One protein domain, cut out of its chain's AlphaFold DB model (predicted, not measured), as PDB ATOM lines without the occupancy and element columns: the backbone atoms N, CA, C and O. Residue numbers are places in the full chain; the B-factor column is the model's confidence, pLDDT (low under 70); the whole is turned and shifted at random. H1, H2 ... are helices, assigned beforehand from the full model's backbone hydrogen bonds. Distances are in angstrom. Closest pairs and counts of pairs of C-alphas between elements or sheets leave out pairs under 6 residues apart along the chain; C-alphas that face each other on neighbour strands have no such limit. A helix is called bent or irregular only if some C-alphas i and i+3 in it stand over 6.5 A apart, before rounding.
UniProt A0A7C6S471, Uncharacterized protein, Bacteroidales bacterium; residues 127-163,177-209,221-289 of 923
ATOM      1  N   LYS A 127      39.148  28.578  -2.117       85.19
ATOM      2  CA  LYS A 127      38.174  28.445  -1.028       85.19
ATOM      3  C   LYS A 127      38.820  27.832   0.219       85.19
ATOM      4  O   LYS A 127      38.732  28.425   1.286       85.19
ATOM      5  N   LYS A 128      39.531  26.709   0.067       83.19
ATOM      6  CA  LYS A 128      40.194  26.015   1.181       83.19
ATOM      7  C   LYS A 128      41.285  26.869   1.837       83.19
ATOM      8  O   LYS A 128      41.452  26.819   3.048       83.19
ATOM      9  N   GLN A 129      42.025  27.656   1.055       83.81
ATOM     10  CA  GLN A 129      43.019  28.593   1.586       83.81
ATOM     11  C   GLN A 129      42.373  29.694   2.429       83.81
ATOM     12  O   GLN A 129      42.847  29.954   3.531       83.81
ATOM     13  N   LEU A 130      41.289  30.301   1.934       87.00
ATOM     14  CA  LEU A 130      40.556  31.333   2.669       87.00
ATOM     15  C   LEU A 130      39.926  30.775   3.951       87.00
ATOM     16  O   LEU A 130      40.058  31.402   4.995       87.00
ATOM     17  N   GLU A 131      39.301  29.595   3.891       86.00
ATOM     18  CA  GLU A 131      38.722  28.918   5.063       86.00
ATOM     19  C   GLU A 131      39.797  28.611   6.117       86.00
ATOM     20  O   GLU A 131      39.632  28.967   7.278       86.00
ATOM     21  N   ASN A 132      40.951  28.071   5.710       83.00
ATOM     22  CA  ASN A 132      42.061  27.810   6.630       83.00
ATOM     23  C   ASN A 132      42.639  29.098   7.260       83.00
ATOM     24  O   ASN A 132      43.045  29.085   8.422       83.00
ATOM     25  N   GLU A 133      42.726  30.200   6.502       85.94
ATOM     26  CA  GLU A 133      43.221  31.491   7.012       85.94
ATOM     27  C   GLU A 133      42.221  32.116   7.999       85.94
ATOM     28  O   GLU A 133      42.638  32.647   9.031       85.94
ATOM     29  N   ILE A 134      40.916  31.992   7.723       88.38
ATOM     30  CA  ILE A 134      39.836  32.394   8.635       88.38
ATOM     31  C   ILE A 134      39.913  31.578   9.928       88.38
ATOM     32  O   ILE A 134      40.081  32.180  10.987       88.38
ATOM     33  N   ASP A 135      39.912  30.244   9.852       87.12
ATOM     34  CA  ASP A 135      39.978  29.358  11.026       87.12
ATOM     35  C   ASP A 135      41.205  29.665  11.900       87.12
ATOM     36  O   ASP A 135      41.134  29.737  13.131       87.12
ATOM     37  N   HIS A 136      42.362  29.896  11.276       85.00
ATOM     38  CA  HIS A 136      43.574  30.260  12.003       85.00
ATOM     39  C   HIS A 136      43.429  31.622  12.713       85.00
ATOM     40  O   HIS A 136      43.889  31.781  13.849       85.00
ATOM     41  N   LEU A 137      42.871  32.641  12.052       86.50
ATOM     42  CA  LEU A 137      42.711  33.981  12.631       86.50
ATOM     43  C   LEU A 137      41.616  34.028  13.703       86.50
ATOM     44  O   LEU A 137      41.801  34.712  14.712       86.50
ATOM     45  N   GLU A 138      40.534  33.267  13.541       84.44
ATOM     46  CA  GLU A 138      39.494  33.100  14.559       84.44
ATOM     47  C   GLU A 138      40.059  32.466  15.833       84.44
ATOM     48  O   GLU A 138      39.815  32.976  16.925       84.44
ATOM     49  N   ASN A 139      40.925  31.456  15.704       84.38
ATOM     50  CA  ASN A 139      41.614  30.843  16.846       84.38
ATOM     51  C   ASN A 139      42.564  31.803  17.593       84.38
ATOM     52  O   ASN A 139      42.893  31.567  18.756       84.38
ATOM     53  N   LYS A 140      43.025  32.886  16.949       83.12
ATOM     54  CA  LYS A 140      43.895  33.916  17.559       83.12
ATOM     55  C   LYS A 140      43.129  35.123  18.104       83.12
ATOM     56  O   LYS A 140      43.738  35.994  18.737       83.12
ATOM     57  N   LYS A 141      41.822  35.192  17.854       83.50
ATOM     58  CA  LYS A 141      40.968  36.297  18.277       83.50
ATOM     59  C   LYS A 141      40.739  36.248  19.786       83.50
ATOM     60  O   LYS A 141      40.377  35.214  20.339       83.50
ATOM     61  N   GLN A 142      40.925  37.382  20.451       79.50
ATOM     62  CA  GLN A 142      40.689  37.533  21.888       79.50
ATOM     63  C   GLN A 142      39.827  38.765  22.159       79.50
ATOM     64  O   GLN A 142      40.056  39.828  21.579       79.50
ATOM     65  N   GLU A 143      38.852  38.637  23.059       73.25
ATOM     66  CA  GLU A 143      38.044  39.772  23.508       73.25
ATOM     67  C   GLU A 143      38.902  40.741  24.327       73.25
ATOM     68  O   GLU A 143      39.572  40.349  25.282       73.25
ATOM     69  N   GLN A 144      38.896  42.012  23.931       72.38
ATOM     70  CA  GLN A 144      39.661  43.064  24.591       72.38
ATOM     71  C   GLN A 144      38.767  43.831  25.564       72.38
ATOM     72  O   GLN A 144      37.653  44.226  25.222       72.38
ATOM     73  N   THR A 145      39.266  44.065  26.777       68.44
ATOM     74  CA  THR A 145      38.539  44.775  27.841       68.44
ATOM     75  C   THR A 145      38.474  46.288  27.641       68.44
ATOM     76  O   THR A 145      37.589  46.931  28.202       68.44
ATOM     77  N   HIS A 146      39.384  46.861  26.849       76.31
ATOM     78  CA  HIS A 146      39.521  48.308  26.655       76.31
ATOM     79  C   HIS A 146      39.722  48.642  25.180       76.31
ATOM     80  O   HIS A 146      40.352  47.883  24.441       76.31
ATOM     81  N   THR A 147      39.196  49.785  24.735       76.75
ATOM     82  CA  THR A 147      39.369  50.210  23.342       76.75
ATOM     83  C   THR A 147      40.716  50.895  23.126       76.75
ATOM     84  O   THR A 147      41.329  51.437  24.049       76.75
ATOM     85  N   GLU A 148      41.165  50.935  21.869       76.69
ATOM     86  CA  GLU A 148      42.375  51.661  21.474       76.69
ATOM     87  C   GLU A 148      42.332  53.134  21.930       76.69
ATOM     88  O   GLU A 148      43.346  53.681  22.361       76.69
ATOM     89  N   ALA A 149      41.160  53.777  21.878       73.44
ATOM     90  CA  ALA A 149      40.980  55.164  22.296       73.44
ATOM     91  C   ALA A 149      41.141  55.346  23.815       73.44
ATOM     92  O   ALA A 149      41.783  56.309  24.245       73.44
ATOM     93  N   ASP A 150      40.622  54.406  24.610       77.56
ATOM     94  CA  ASP A 150      40.726  54.436  26.071       77.56
ATOM     95  C   ASP A 150      42.190  54.326  26.510       77.56
ATOM     96  O   ASP A 150      42.668  55.133  27.309       77.56
ATOM     97  N   LEU A 151      42.941  53.387  25.925       77.94
ATOM     98  CA  LEU A 151      44.353  53.167  26.251       77.94
ATOM     99  C   LEU A 151      45.246  54.346  25.830       77.94
ATOM    100  O   LEU A 151      46.102  54.767  26.607       77.94
ATOM    101  N   HIS A 152      45.016  54.954  24.656       73.94
ATOM    102  CA  HIS A 152      45.719  56.188  24.270       73.94
ATOM    103  C   HIS A 152      45.414  57.352  25.222       73.94
ATOM    104  O   HIS A 152      46.296  58.172  25.495       73.94
ATOM    105  N   HIS A 153      44.177  57.444  25.718       76.12
ATOM    106  CA  HIS A 153      43.789  58.466  26.684       76.12
ATOM    107  C   HIS A 153      44.481  58.249  28.039       76.12
ATOM    108  O   HIS A 153      45.059  59.193  28.577       76.12
ATOM    109  N   GLY A 154      44.519  57.005  28.533       74.12
ATOM    110  CA  GLY A 154      45.245  56.633  29.750       74.12
ATOM    111  C   GLY A 154      46.752  56.899  29.652       74.12
ATOM    112  O   GLY A 154      47.325  57.519  30.547       74.12
ATOM    113  N   ILE A 155      47.390  56.517  28.540       75.75
ATOM    114  CA  ILE A 155      48.819  56.785  28.303       75.75
ATOM    115  C   ILE A 155      49.101  58.288  28.318       75.75
ATOM    116  O   ILE A 155      50.042  58.718  28.979       75.75
ATOM    117  N   ARG A 156      48.276  59.100  27.640       75.50
ATOM    118  CA  ARG A 156      48.453  60.560  27.605       75.50
ATOM    119  C   ARG A 156      48.397  61.172  29.003       75.50
ATOM    120  O   ARG A 156      49.285  61.931  29.357       75.50
ATOM    121  N   LEU A 157      47.418  60.778  29.819       75.19
ATOM    122  CA  LEU A 157      47.279  61.274  31.192       75.19
ATOM    123  C   LEU A 157      48.476  60.902  32.091       75.19
ATOM    124  O   LEU A 157      48.865  61.703  32.941       75.19
ATOM    125  N   LEU A 158      49.091  59.725  31.895       72.44
ATOM    126  CA  LEU A 158      50.311  59.336  32.621       72.44
ATOM    127  C   LEU A 158      51.574  60.035  32.100       72.44
ATOM    128  O   LEU A 158      52.446  60.365  32.899       72.44
ATOM    129  N   VAL A 159      51.682  60.292  30.792       69.75
ATOM    130  CA  VAL A 159      52.769  61.113  30.224       69.75
ATOM    131  C   VAL A 159      52.682  62.539  30.764       69.75
ATOM    132  O   VAL A 159      53.679  63.076  31.247       69.75
ATOM    133  N   ASP A 160      51.481  63.115  30.762       69.62
ATOM    134  CA  ASP A 160      51.227  64.460  31.273       69.62
ATOM    135  C   ASP A 160      51.523  64.545  32.786       69.62
ATOM    136  O   ASP A 160      51.927  65.595  33.278       69.62
ATOM    137  N   TRP A 161      51.406  63.453  33.557       71.31
ATOM    138  CA  TRP A 161      51.800  63.421  34.978       71.31
ATOM    139  C   TRP A 161      53.307  63.677  35.203       71.31
ATOM    140  O   TRP A 161      53.673  64.280  36.215       71.31
ATOM    141  N   PHE A 162      54.178  63.320  34.249       62.62
ATOM    142  CA  PHE A 162      55.630  63.566  34.324       62.62
ATOM    143  C   PHE A 162      56.052  65.008  33.978       62.62
ATOM    144  O   PHE A 162      57.205  65.387  34.207       62.62
ATOM    145  N   GLU A 163      55.152  65.840  33.450       60.00
ATOM    146  CA  GLU A 163      55.469  67.205  33.020       60.00
ATOM    147  C   GLU A 163      55.487  68.180  34.225       60.00
ATOM    148  O   GLU A 163      54.435  68.592  34.724       60.00
ATOM    149  N   TRP A 177      64.277  68.957  22.338       49.16
ATOM    150  CA  TRP A 177      63.714  68.683  21.012       49.16
ATOM    151  C   TRP A 177      64.574  67.702  20.202       49.16
ATOM    152  O   TRP A 177      64.029  66.848  19.511       49.16
ATOM    153  N   ILE A 178      65.905  67.752  20.334       53.00
ATOM    154  CA  ILE A 178      66.807  66.779  19.693       53.00
ATOM    155  C   ILE A 178      66.641  65.379  20.279       53.00
ATOM    156  O   ILE A 178      66.668  64.410  19.529       53.00
ATOM    157  N   LEU A 179      66.437  65.260  21.591       52.41
ATOM    158  CA  LEU A 179      66.267  63.964  22.253       52.41
ATOM    159  C   LEU A 179      64.887  63.346  21.991       52.41
ATOM    160  O   LEU A 179      64.792  62.132  21.837       52.41
ATOM    161  N   LEU A 180      63.844  64.167  21.853       50.97
ATOM    162  CA  LEU A 180      62.501  63.715  21.472       50.97
ATOM    163  C   LEU A 180      62.468  63.249  20.003       50.97
ATOM    164  O   LEU A 180      61.860  62.226  19.690       50.97
ATOM    165  N   ILE A 181      63.216  63.926  19.119       52.88
ATOM    166  CA  ILE A 181      63.447  63.489  17.732       52.88
ATOM    167  C   ILE A 181      64.301  62.210  17.691       52.88
ATOM    168  O   ILE A 181      63.967  61.294  16.943       52.88
ATOM    169  N   LEU A 182      65.348  62.088  18.519       49.56
ATOM    170  CA  LEU A 182      66.153  60.860  18.607       49.56
ATOM    171  C   LEU A 182      65.318  59.667  19.106       49.56
ATOM    172  O   LEU A 182      65.431  58.581  18.547       49.56
ATOM    173  N   GLY A 183      64.443  59.873  20.095       50.38
ATOM    174  CA  GLY A 183      63.513  58.854  20.599       50.38
ATOM    175  C   GLY A 183      62.483  58.413  19.552       50.38
ATOM    176  O   GLY A 183      62.281  57.217  19.350       50.38
ATOM    177  N   LEU A 184      61.913  59.352  18.790       49.12
ATOM    178  CA  LEU A 184      61.010  59.043  17.669       49.12
ATOM    179  C   LEU A 184      61.699  58.275  16.529       49.12
ATOM    180  O   LEU A 184      61.053  57.473  15.857       49.12
ATOM    181  N   ILE A 185      63.006  58.476  16.335       50.59
ATOM    182  CA  ILE A 185      63.814  57.763  15.333       50.59
ATOM    183  C   ILE A 185      64.191  56.343  15.806       50.59
ATOM    184  O   ILE A 185      64.384  55.455  14.975       50.59
ATOM    185  N   THR A 186      64.235  56.077  17.116       53.44
ATOM    186  CA  THR A 186      64.585  54.736  17.629       53.44
ATOM    187  C   THR A 186      63.518  53.666  17.381       53.44
ATOM    188  O   THR A 186      63.886  52.529  17.112       53.44
ATOM    189  N   VAL A 187      62.227  54.016  17.366       49.22
ATOM    190  CA  VAL A 187      61.109  53.072  17.143       49.22
ATOM    191  C   VAL A 187      61.130  52.415  15.745       49.22
ATOM    192  O   VAL A 187      61.014  51.188  15.661       49.22
ATOM    193  N   PRO A 188      61.341  53.148  14.631       50.53
ATOM    194  CA  PRO A 188      61.533  52.510  13.329       50.53
ATOM    195  C   PRO A 188      62.892  51.796  13.220       50.53
ATOM    196  O   PRO A 188      62.968  50.748  12.580       50.53
ATOM    197  N   LEU A 189      63.955  52.287  13.879       46.50
ATOM    198  CA  LEU A 189      65.261  51.610  13.860       46.50
ATOM    199  C   LEU A 189      65.266  50.273  14.617       46.50
ATOM    200  O   LEU A 189      65.976  49.361  14.197       46.50
ATOM    201  N   THR A 190      64.464  50.104  15.673       56.41
ATOM    202  CA  THR A 190      64.301  48.806  16.356       56.41
ATOM    203  C   THR A 190      63.629  47.756  15.478       56.41
ATOM    204  O   THR A 190      63.964  46.580  15.589       56.41
ATOM    205  N   HIS A 191      62.741  48.169  14.568       54.00
ATOM    206  CA  HIS A 191      62.096  47.256  13.622       54.00
ATOM    207  C   HIS A 191      63.064  46.768  12.527       54.00
ATOM    208  O   HIS A 191      62.916  45.652  12.041       54.00
ATOM    209  N   PHE A 192      64.084  47.569  12.183       49.31
ATOM    210  CA  PHE A 192      65.056  47.251  11.126       49.31
ATOM    211  C   PHE A 192      66.422  46.716  11.613       49.31
ATOM    212  O   PHE A 192      67.055  45.975  10.868       49.31
ATOM    213  N   PHE A 193      66.905  47.064  12.820       47.78
ATOM    214  CA  PHE A 193      68.307  46.820  13.241       47.78
ATOM    215  C   PHE A 193      68.507  46.172  14.633       47.78
ATOM    216  O   PHE A 193      69.645  46.037  15.093       47.78
ATOM    217  N   GLY A 194      67.446  45.730  15.322       59.12
ATOM    218  CA  GLY A 194      67.561  44.944  16.562       59.12
ATOM    219  C   GLY A 194      68.249  45.671  17.737       59.12
ATOM    220  O   GLY A 194      67.973  46.842  18.000       59.12
ATOM    221  N   TRP A 195      69.138  44.973  18.464       50.94
ATOM    222  CA  TRP A 195      69.751  45.370  19.755       50.94
ATOM    223  C   TRP A 195      70.391  46.773  19.831       50.94
ATOM    224  O   TRP A 195      70.562  47.306  20.925       50.94
ATOM    225  N   ILE A 196      70.692  47.411  18.697       55.34
ATOM    226  CA  ILE A 196      71.263  48.769  18.631       55.34
ATOM    227  C   ILE A 196      70.265  49.831  19.134       55.34
ATOM    228  O   ILE A 196      70.679  50.840  19.710       55.34
ATOM    229  N   GLY A 197      68.953  49.594  19.013       54.44
ATOM    230  CA  GLY A 197      67.924  50.510  19.524       54.44
ATOM    231  C   GLY A 197      67.868  50.612  21.056       54.44
ATOM    232  O   GLY A 197      67.502  51.659  21.590       54.44
ATOM    233  N   LEU A 198      68.323  49.578  21.775       53.72
ATOM    234  CA  LEU A 198      68.383  49.573  23.245       53.72
ATOM    235  C   LEU A 198      69.434  50.549  23.797       53.72
ATOM    236  O   LEU A 198      69.279  51.055  24.907       53.72
ATOM    237  N   VAL A 199      70.470  50.879  23.017       55.06
ATOM    238  CA  VAL A 199      71.543  51.803  23.429       55.06
ATOM    239  C   VAL A 199      71.023  53.238  23.583       55.06
ATOM    240  O   VAL A 199      71.445  53.953  24.491       55.06
ATOM    241  N   GLY A 200      70.057  53.649  22.751       53.91
ATOM    242  CA  GLY A 200      69.419  54.968  22.844       53.91
ATOM    243  C   GLY A 200      68.560  55.123  24.103       53.91
ATOM    244  O   GLY A 200      68.619  56.154  24.772       53.91
ATOM    245  N   VAL A 201      67.835  54.064  24.476       57.28
ATOM    246  CA  VAL A 201      67.031  54.009  25.710       57.28
ATOM    247  C   VAL A 201      67.934  54.012  26.950       57.28
ATOM    248  O   VAL A 201      67.665  54.733  27.910       57.28
ATOM    249  N   LEU A 202      69.062  53.291  26.908       54.88
ATOM    250  CA  LEU A 202      70.045  53.263  27.996       54.88
ATOM    251  C   LEU A 202      70.735  54.626  28.198       54.88
ATOM    252  O   LEU A 202      70.977  55.032  29.333       54.88
ATOM    253  N   ALA A 203      71.007  55.359  27.111       55.22
ATOM    254  CA  ALA A 203      71.565  56.712  27.160       55.22
ATOM    255  C   ALA A 203      70.563  57.742  27.716       55.22
ATOM    256  O   ALA A 203      70.953  58.637  28.470       55.22
ATOM    257  N   MET A 204      69.270  57.590  27.402       55.03
ATOM    258  CA  MET A 204      68.192  58.409  27.967       55.03
ATOM    259  C   MET A 204      68.014  58.145  29.472       55.03
ATOM    260  O   MET A 204      67.942  59.095  30.253       55.03
ATOM    261  N   LEU A 205      68.049  56.876  29.899       55.12
ATOM    262  CA  LEU A 205      68.021  56.477  31.315       55.12
ATOM    263  C   LEU A 205      69.251  56.971  32.096       55.12
ATOM    264  O   LEU A 205      69.102  57.488  33.203       55.12
ATOM    265  N   LEU A 206      70.454  56.888  31.514       57.22
ATOM    266  CA  LEU A 206      71.686  57.416  32.119       57.22
ATOM    267  C   LEU A 206      71.638  58.939  32.302       57.22
ATOM    268  O   LEU A 206      72.126  59.443  33.310       57.22
ATOM    269  N   PHE A 207      71.019  59.675  31.376       59.03
ATOM    270  CA  PHE A 207      70.859  61.127  31.491       59.03
ATOM    271  C   PHE A 207      69.840  61.528  32.570       59.03
ATOM    272  O   PHE A 207      70.072  62.489  33.307       59.03
ATOM    273  N   ILE A 208      68.744  60.771  32.709       57.84
ATOM    274  CA  ILE A 208      67.739  60.969  33.769       57.84
ATOM    275  C   ILE A 208      68.349  60.674  35.150       57.84
ATOM    276  O   ILE A 208      68.173  61.463  36.079       57.84
ATOM    277  N   LEU A 209      69.154  59.611  35.267       52.84
ATOM    278  CA  LEU A 209      69.871  59.273  36.501       52.84
ATOM    279  C   LEU A 209      70.938  60.319  36.876       52.84
ATOM    280  O   LEU A 209      71.107  60.615  38.056       52.84
ATOM    281  N   VAL A 221      49.735  70.028  41.588       55.38
ATOM    282  CA  VAL A 221      49.411  69.728  40.174       55.38
ATOM    283  C   VAL A 221      49.359  68.218  39.919       55.38
ATOM    284  O   VAL A 221      48.455  67.738  39.232       55.38
ATOM    285  N   GLN A 222      50.262  67.457  40.546       58.41
ATOM    286  CA  GLN A 222      50.301  65.995  40.446       58.41
ATOM    287  C   GLN A 222      49.031  65.364  41.033       58.41
ATOM    288  O   GLN A 222      48.397  64.560  40.355       58.41
ATOM    289  N   THR A 223      48.532  65.857  42.175       59.44
ATOM    290  CA  THR A 223      47.245  65.407  42.746       59.44
ATOM    291  C   THR A 223      46.019  65.675  41.863       59.44
ATOM    292  O   THR A 223      45.006  64.989  41.995       59.44
ATOM    293  N   THR A 224      46.066  66.665  40.963       60.31
ATOM    294  CA  THR A 224      44.949  66.934  40.034       60.31
ATOM    295  C   THR A 224      44.949  65.921  38.888       60.31
ATOM    296  O   THR A 224      43.917  65.321  38.599       60.31
ATOM    297  N   ARG A 225      46.127  65.646  38.315       65.69
ATOM    298  CA  ARG A 225      46.318  64.664  37.233       65.69
ATOM    299  C   ARG A 225      46.082  63.220  37.699       65.69
ATOM    300  O   ARG A 225      45.531  62.418  36.952       65.69
ATOM    301  N   GLU A 226      46.396  62.917  38.959       68.81
ATOM    302  CA  GLU A 226      46.020  61.653  39.610       68.81
ATOM    303  C   GLU A 226      44.502  61.445  39.628       68.81
ATOM    304  O   GLU A 226      44.017  60.367  39.293       68.81
ATOM    305  N   ASN A 227      43.730  62.478  39.979       66.31
ATOM    306  CA  ASN A 227      42.269  62.392  39.998       66.31
ATOM    307  C   ASN A 227      41.657  62.275  38.595       66.31
ATOM    308  O   ASN A 227      40.617  61.633  38.448       66.31
ATOM    309  N   ASP A 228      42.289  62.850  37.571       68.56
ATOM    310  CA  ASP A 228      41.842  62.713  36.182       68.56
ATOM    311  C   ASP A 228      42.129  61.312  35.619       68.56
ATOM    312  O   ASP A 228      41.269  60.740  34.950       68.56
ATOM    313  N   PHE A 229      43.262  60.692  35.973       74.06
ATOM    314  CA  PHE A 229      43.530  59.290  35.628       74.06
ATOM    315  C   PHE A 229      42.573  58.324  36.346       74.06
ATOM    316  O   PHE A 229      42.059  57.398  35.725       74.06
ATOM    317  N   LYS A 230      42.236  58.581  37.619       73.00
ATOM    318  CA  LYS A 230      41.251  57.792  38.393       73.00
ATOM    319  C   LYS A 230      39.831  57.819  37.827       73.00
ATOM    320  O   LYS A 230      39.007  56.977  38.170       73.00
ATOM    321  N   ARG A 231      39.520  58.803  36.979       69.12
ATOM    322  CA  ARG A 231      38.242  58.873  36.257       69.12
ATOM    323  C   ARG A 231      38.220  57.990  35.009       69.12
ATOM    324  O   ARG A 231      37.149  57.804  34.438       69.12
ATOM    325  N   THR A 232      39.363  57.446  34.593       71.50
ATOM    326  CA  THR A 232      39.427  56.443  33.525       71.50
ATOM    327  C   THR A 232      39.069  55.057  34.074       71.50
ATOM    328  O   THR A 232      39.350  54.743  35.225       71.50
ATOM    329  N   ALA A 233      38.459  54.195  33.254       68.25
ATOM    330  CA  ALA A 233      38.150  52.802  33.613       68.25
ATOM    331  C   ALA A 233      39.381  51.865  33.530       68.25
ATOM    332  O   ALA A 233      39.250  50.654  33.331       68.25
ATOM    333  N   ILE A 234      40.587  52.430  33.631       77.00
ATOM    334  CA  ILE A 234      41.873  51.758  33.441       77.00
ATOM    335  C   ILE A 234      42.523  51.557  34.810       77.00
ATOM    336  O   ILE A 234      42.473  52.431  35.672       77.00
ATOM    337  N   ARG A 235      43.144  50.392  35.022       77.12
ATOM    338  CA  ARG A 235      43.773  50.046  36.303       77.12
ATOM    339  C   ARG A 235      44.877  51.045  36.681       77.12
ATOM    340  O   ARG A 235      45.783  51.307  35.889       77.12
ATOM    341  N   GLU A 236      44.796  51.550  37.911       77.88
ATOM    342  CA  GLU A 236      45.750  52.487  38.512       77.88
ATOM    343  C   GLU A 236      47.131  51.855  38.785       77.88
ATOM    344  O   GLU A 236      47.208  50.646  39.027       77.88
ATOM    345  N   PRO A 237      48.220  52.654  38.786       77.06
ATOM    346  CA  PRO A 237      49.521  52.213  39.294       77.06
ATOM    347  C   PRO A 237      49.457  51.930  40.807       77.06
ATOM    348  O   PRO A 237      48.735  52.598  41.546       77.06
ATOM    349  N   GLU A 238      50.238  50.958  41.293       71.44
ATOM    350  CA  GLU A 238      50.182  50.514  42.699       71.44
ATOM    351  C   GLU A 238      50.588  51.609  43.699       71.44
ATOM    352  O   GLU A 238      50.091  51.646  44.829       71.44
ATOM    353  N   LYS A 239      51.481  52.519  43.286       73.44
ATOM    354  CA  LYS A 239      51.858  53.737  44.013       73.44
ATOM    355  C   LYS A 239      52.123  54.868  43.022       73.44
ATOM    356  O   LYS A 239      52.740  54.652  41.986       73.44
ATOM    357  N   TRP A 240      51.742  56.093  43.376       73.00
ATOM    358  CA  TRP A 240      52.039  57.300  42.593       73.00
ATOM    359  C   TRP A 240      53.477  57.784  42.847       73.00
ATOM    360  O   TRP A 240      53.726  58.823  43.452       73.00
ATOM    361  N   GLN A 241      54.440  56.952  42.445       71.62
ATOM    362  CA  GLN A 241      55.882  57.207  42.490       71.62
ATOM    363  C   GLN A 241      56.450  57.052  41.076       71.62
ATOM    364  O   GLN A 241      55.986  56.190  40.333       71.62
ATOM    365  N   GLU A 242      57.469  57.841  40.712       64.44
ATOM    366  CA  GLU A 242      57.994  57.901  39.332       64.44
ATOM    367  C   GLU A 242      58.281  56.512  38.728       64.44
ATOM    368  O   GLU A 242      57.909  56.255  37.589       64.44
ATOM    369  N   GLN A 243      58.847  55.581  39.503       66.50
ATOM    370  CA  GLN A 243      59.161  54.222  39.039       66.50
ATOM    371  C   GLN A 243      57.917  53.376  38.710       66.50
ATOM    372  O   GLN A 243      57.884  52.701  37.683       66.50
ATOM    373  N   GLU A 244      56.882  53.422  39.551       72.94
ATOM    374  CA  GLU A 244      55.658  52.624  39.377       72.94
ATOM    375  C   GLU A 244      54.737  53.214  38.297       72.94
ATOM    376  O   GLU A 244      54.077  52.476  37.564       72.94
ATOM    377  N   VAL A 245      54.742  54.542  38.128       75.31
ATOM    378  CA  VAL A 245      54.020  55.206  37.031       75.31
ATOM    379  C   VAL A 245      54.672  54.893  35.679       75.31
ATOM    380  O   VAL A 245      53.961  54.594  34.719       75.31
ATOM    381  N   SER A 246      56.011  54.880  35.593       67.38
ATOM    382  CA  SER A 246      56.721  54.449  34.376       67.38
ATOM    383  C   SER A 246      56.434  52.988  34.026       67.38
ATOM    384  O   SER A 246      56.168  52.686  32.863       67.38
ATOM    385  N   LYS A 247      56.422  52.095  35.022       72.56
ATOM    386  CA  LYS A 247      56.082  50.680  34.825       72.56
ATOM    387  C   LYS A 247      54.651  50.502  34.309       72.56
ATOM    388  O   LYS A 247      54.436  49.775  33.343       72.56
ATOM    389  N   ARG A 248      53.672  51.220  34.877       80.81
ATOM    390  CA  ARG A 248      52.283  51.164  34.389       80.81
ATOM    391  C   ARG A 248      52.140  51.723  32.972       80.81
ATOM    392  O   ARG A 248      51.350  51.209  32.187       80.81
ATOM    393  N   LEU A 249      52.907  52.754  32.627       74.25
ATOM    394  CA  LEU A 249      52.932  53.301  31.273       74.25
ATOM    395  C   LEU A 249      53.493  52.290  30.260       74.25
ATOM    396  O   LEU A 249      52.955  52.190  29.160       74.25
ATOM    397  N   GLU A 250      54.515  51.514  30.625       71.56
ATOM    398  CA  GLU A 250      55.035  50.408  29.807       71.56
ATOM    399  C   GLU A 250      53.992  49.289  29.626       71.56
ATOM    400  O   GLU A 250      53.750  48.842  28.504       71.56
ATOM    401  N   GLU A 251      53.298  48.906  30.702       78.06
ATOM    402  CA  GLU A 251      52.193  47.939  30.648       78.06
ATOM    403  C   GLU A 251      51.053  48.412  29.730       78.06
ATOM    404  O   GLU A 251      50.577  47.639  28.903       78.06
ATOM    405  N   LEU A 252      50.659  49.689  29.797       79.50
ATOM    406  CA  LEU A 252      49.622  50.248  28.920       79.50
ATOM    407  C   LEU A 252      50.040  50.303  27.449       79.50
ATOM    408  O   LEU A 252      49.201  50.113  26.572       79.50
ATOM    409  N   HIS A 253      51.321  50.542  27.154       73.81
ATOM    410  CA  HIS A 253      51.826  50.445  25.780       73.81
ATOM    411  C   HIS A 253      51.761  49.007  25.257       73.81
ATOM    412  O   HIS A 253      51.464  48.804  24.078       73.81
ATOM    413  N   LYS A 254      52.001  48.018  26.126       78.31
ATOM    414  CA  LYS A 254      51.857  46.601  25.788       78.31
ATOM    415  C   LYS A 254      50.391  46.228  25.540       78.31
ATOM    416  O   LYS A 254      50.098  45.684  24.479       78.31
ATOM    417  N   GLU A 255      49.481  46.612  26.437       82.88
ATOM    418  CA  GLU A 255      48.025  46.434  26.266       82.88
ATOM    419  C   GLU A 255      47.536  47.105  24.964       82.88
ATOM    420  O   GLU A 255      46.782  46.520  24.189       82.88
ATOM    421  N   LEU A 256      48.028  48.310  24.648       78.38
ATOM    422  CA  LEU A 256      47.687  49.020  23.412       78.38
ATOM    423  C   LEU A 256      48.176  48.285  22.155       78.38
ATOM    424  O   LEU A 256      47.494  48.291  21.126       78.38
ATOM    425  N   HIS A 257      49.361  47.679  22.213       77.25
ATOM    426  CA  HIS A 257      49.899  46.888  21.110       77.25
ATOM    427  C   HIS A 257      49.070  45.619  20.872       77.25
ATOM    428  O   HIS A 257      48.747  45.312  19.724       77.25
ATOM    429  N   GLU A 258      48.658  44.943  21.947       82.50
ATOM    430  CA  GLU A 258      47.782  43.767  21.900       82.50
ATOM    431  C   GLU A 258      46.404  44.117  21.305       82.50
ATOM    432  O   GLU A 258      45.946  43.451  20.372       82.50
ATOM    433  N   VAL A 259      45.786  45.228  21.726       84.44
ATOM    434  CA  VAL A 259      44.514  45.713  21.148       84.44
ATOM    435  C   VAL A 259      44.653  46.050  19.660       84.44
ATOM    436  O   VAL A 259      43.787  45.687  18.861       84.44
ATOM    437  N   LYS A 260      45.751  46.698  19.248       79.31
ATOM    438  CA  LYS A 260      46.024  46.993  17.828       79.31
ATOM    439  C   LYS A 260      46.174  45.724  16.994       79.31
ATOM    440  O   LYS A 260      45.634  45.657  15.891       79.31
ATOM    441  N   GLN A 261      46.860  44.712  17.523       82.38
ATOM    442  CA  GLN A 261      46.996  43.414  16.867       82.38
ATOM    443  C   GLN A 261      45.631  42.732  16.688       82.38
ATOM    444  O   GLN A 261      45.343  42.207  15.615       82.38
ATOM    445  N   GLN A 262      44.764  42.786  17.700       84.94
ATOM    446  CA  GLN A 262      43.419  42.206  17.635       84.94
ATOM    447  C   GLN A 262      42.483  42.972  16.686       84.94
ATOM    448  O   GLN A 262      41.713  42.356  15.950       84.94
ATOM    449  N   ASN A 263      42.580  44.304  16.630       84.12
ATOM    450  CA  ASN A 263      41.858  45.112  15.640       84.12
ATOM    451  C   ASN A 263      42.271  44.754  14.206       84.12
ATOM    452  O   ASN A 263      41.414  44.636  13.330       84.12
ATOM    453  N   GLU A 264      43.564  44.522  13.974       82.44
ATOM    454  CA  GLU A 264      44.081  44.095  12.673       82.44
ATOM    455  C   GLU A 264      43.613  42.680  12.296       82.44
ATOM    456  O   GLU A 264      43.191  42.459  11.161       82.44
ATOM    457  N   ILE A 265      43.588  41.742  13.253       86.44
ATOM    458  CA  ILE A 265      43.012  40.399  13.060       86.44
ATOM    459  C   ILE A 265      41.530  40.497  12.664       86.44
ATOM    460  O   ILE A 265      41.114  39.879  11.686       86.44
ATOM    461  N   ASN A 266      40.736  41.311  13.367       85.94
ATOM    462  CA  ASN A 266      39.313  41.497  13.060       85.94
ATOM    463  C   ASN A 266      39.082  42.141  11.683       85.94
ATOM    464  O   ASN A 266      38.174  41.735  10.950       85.94
ATOM    465  N   ARG A 267      39.914  43.121  11.306       87.69
ATOM    466  CA  ARG A 267      39.891  43.724   9.966       87.69
ATOM    467  C   ARG A 267      40.177  42.672   8.897       87.69
ATOM    468  O   ARG A 267      39.413  42.559   7.942       87.69
ATOM    469  N   ARG A 268      41.225  41.868   9.095       87.31
ATOM    470  CA  ARG A 268      41.632  40.816   8.161       87.31
ATOM    471  C   ARG A 268      40.578  39.718   8.017       87.31
ATOM    472  O   ARG A 268      40.288  39.321   6.895       87.31
ATOM    473  N   LEU A 269      39.957  39.288   9.117       89.25
ATOM    474  CA  LEU A 269      38.826  38.355   9.089       89.25
ATOM    475  C   LEU A 269      37.675  38.901   8.235       89.25
ATOM    476  O   LEU A 269      37.185  38.202   7.358       89.25
ATOM    477  N   THR A 270      37.313  40.174   8.418       89.19
ATOM    478  CA  THR A 270      36.246  40.822   7.631       89.19
ATOM    479  C   THR A 270      36.586  40.882   6.134       89.19
ATOM    480  O   THR A 270      35.714  40.684   5.287       89.19
ATOM    481  N   GLU A 271      37.853  41.137   5.789       89.25
ATOM    482  CA  GLU A 271      38.335  41.120   4.399       89.25
ATOM    483  C   GLU A 271      38.245  39.715   3.775       89.25
ATOM    484  O   GLU A 271      37.737  39.572   2.660       89.25
ATOM    485  N   LEU A 272      38.707  38.682   4.489       88.62
ATOM    486  CA  LEU A 272      38.692  37.289   4.023       88.62
ATOM    487  C   LEU A 272      37.268  36.757   3.844       88.62
ATOM    488  O   LEU A 272      36.971  36.114   2.836       88.62
ATOM    489  N   ASP A 273      36.372  37.086   4.772       86.94
ATOM    490  CA  ASP A 273      34.967  36.687   4.709       86.94
ATOM    491  C   ASP A 273      34.260  37.352   3.507       86.94
ATOM    492  O   ASP A 273      33.492  36.724   2.771       86.94
ATOM    493  N   GLY A 274      34.623  38.606   3.202       88.62
ATOM    494  CA  GLY A 274      34.208  39.297   1.978       88.62
ATOM    495  C   GLY A 274      34.676  38.603   0.690       88.62
ATOM    496  O   GLY A 274      33.898  38.490  -0.262       88.62
ATOM    497  N   LEU A 275      35.915  38.098   0.654       88.44
ATOM    498  CA  LEU A 275      36.450  37.328  -0.480       88.44
ATOM    499  C   LEU A 275      35.749  35.970  -0.635       88.44
ATOM    500  O   LEU A 275      35.434  35.558  -1.756       88.44
ATOM    501  N   LEU A 276      35.434  35.299   0.475       88.25
ATOM    502  CA  LEU A 276      34.709  34.028   0.471       88.25
ATOM    503  C   LEU A 276      33.291  34.201  -0.104       88.25
ATOM    504  O   LEU A 276      32.862  33.409  -0.951       88.25
ATOM    505  N   GLN A 277      32.592  35.285   0.253       87.81
ATOM    506  CA  GLN A 277      31.277  35.617  -0.319       87.81
ATOM    507  C   GLN A 277      31.324  35.883  -1.833       87.81
ATOM    508  O   GLN A 277      30.367  35.553  -2.535       87.81
ATOM    509  N   GLN A 278      32.426  36.425  -2.362       88.38
ATOM    510  CA  GLN A 278      32.600  36.635  -3.808       88.38
ATOM    511  C   GLN A 278      32.806  35.322  -4.580       88.38
ATOM    512  O   GLN A 278      32.337  35.195  -5.713       88.38
ATOM    513  N   ILE A 279      33.472  34.336  -3.973       86.56
ATOM    514  CA  ILE A 279      33.762  33.029  -4.593       86.56
ATOM    515  C   ILE A 279      32.555  32.080  -4.517       86.56
ATOM    516  O   ILE A 279      32.341  31.261  -5.415       86.56
ATOM    517  N   LYS A 280      31.716  32.212  -3.486       85.81
ATOM    518  CA  LYS A 280      30.519  31.385  -3.260       85.81
ATOM    519  C   LYS A 280      29.599  31.202  -4.488       85.81
ATOM    520  O   LYS A 280      29.270  30.050  -4.780       85.81
ATOM    521  N   PRO A 281      29.190  32.246  -5.242       88.88
ATOM    522  CA  PRO A 281      28.348  32.067  -6.432       88.88
ATOM    523  C   PRO A 281      29.061  31.321  -7.570       88.88
ATOM    524  O   PRO A 281      28.428  30.548  -8.290       88.88
ATOM    525  N   GLN A 282      30.378  31.503  -7.722       85.50
ATOM    526  CA  GLN A 282      31.176  30.787  -8.725       85.50
ATOM    527  C   GLN A 282      31.235  29.292  -8.396       85.50
ATOM    528  O   GLN A 282      31.014  28.449  -9.266       85.50
ATOM    529  N   PHE A 283      31.429  28.962  -7.115       83.50
ATOM    530  CA  PHE A 283      31.401  27.584  -6.629       83.50
ATOM    531  C   PHE A 283      30.027  26.923  -6.833       83.50
ATOM    532  O   PHE A 283      29.953  25.801  -7.323       83.50
ATOM    533  N   GLN A 284      28.927  27.629  -6.543       85.00
ATOM    534  CA  GLN A 284      27.569  27.118  -6.785       85.00
ATOM    535  C   GLN A 284      27.295  26.838  -8.269       85.00
ATOM    536  O   GLN A 284      26.667  25.834  -8.603       85.00
ATOM    537  N   SER A 285      27.782  27.695  -9.172       85.00
ATOM    538  CA  SER A 285      27.683  27.450 -10.615       85.00
ATOM    539  C   SER A 285      28.459  26.197 -11.035       85.00
ATOM    540  O   SER A 285      27.960  25.395 -11.828       85.00
ATOM    541  N   LEU A 286      29.660  26.009 -10.486       83.88
ATOM    542  CA  LEU A 286      30.521  24.860 -10.758       83.88
ATOM    543  C   LEU A 286      29.919  23.544 -10.228       83.88
ATOM    544  O   LEU A 286      29.950  22.531 -10.927       83.88
ATOM    545  N   GLU A 287      29.306  23.567  -9.043       81.19
ATOM    546  CA  GLU A 287      28.557  22.432  -8.487       81.19
ATOM    547  C   GLU A 287      27.327  22.096  -9.343       81.19
ATOM    548  O   GLU A 287      27.084  20.933  -9.655       81.19
ATOM    549  N   GLY A 288      26.602  23.110  -9.834       84.25
ATOM    550  CA  GLY A 288      25.487  22.905 -10.762       84.25
ATOM    551  C   GLY A 288      25.911  22.196 -12.054       84.25
ATOM    552  O   GLY A 288      25.241  21.268 -12.501       84.25
ATOM    553  N   LYS A 289      27.062  22.572 -12.631       80.75
ATOM    554  CA  LYS A 289      27.641  21.881 -13.802       80.75
ATOM    555  C   LYS A 289      28.035  20.433 -13.479       80.75
ATOM    556  O   LYS A 289      27.812  19.552 -14.307       80.75
TER     557      LYS A 289
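This is residues 127 to 163, 177 to 209 and 221 to 289 of the 923 residues of an uncharacterized protein of Bacteroidales bacterium (UniProt A0A7C6S471). What is seen first? One long helix, H5, makes the longest axis, with H1 and H2 packed at different places along its arm H5a and the short H4 on H2. H3, folded back on itself, sits apart from these four. What is printed? The extended, all helix printed part has 139 residues, five named helices in the order H1 H2 H3 H4 H5 and no named strand; its radius of gyration of the C-alphas is 22.1 A and its spans are 75 by 38 by 23 A.

Where does it begin? H1, residues 127 to 140, begins with C-alpha 127 at (38.174, 28.445, -1.028); H2 is residues 148 to 161, and H4 residues 222 to 229. Is any helix bent? H3, residues 177 to 209, and H5, residues 242 to 289, were each assigned by hydrogen bonds as one helix, but are bent: C-alphas 192 and 195 are 10.0 A apart, and C-alphas 278 and 281 6.8 A. The arms are H3a, 177 to 192, 23.6 A long; H3b, 195 to 209, 21.8 A; H5a, 242 to 278, 54.4 A; and H5b, 281 to 289, ending at (27.641, 21.881, -13.802).

What touches what? H1 touches H5a at residues 265 to 276 alone, closest C-alphas Ile 134 and Leu 269, 6.1 A, opposite ways at a shallow tilt of 22 degrees. H2 touches H5a at residues 245 to 260 alone, closest C-alphas Leu 151 and Leu 256, 6.0 A; H4 touches H2, closest C-alphas Trp 161 and Arg 225, 6.1 A. Are the backbones complete? Every O i to N i+4 pair is within hydrogen-bond range in H1, H2, H4, H5a and H5b, but 9 of 12 in H3a and 8 of 11 in H3b.

Where are cuts? Residues 164 to 176 and 210 to 220 are not printed, with C-alpha gaps of 14.6 A and 23.3 A. Which link is long? H4 to H5, 12 residues. Where is confidence low? Residues 177 to 209 and 221 to 228 are among the 51 under 70.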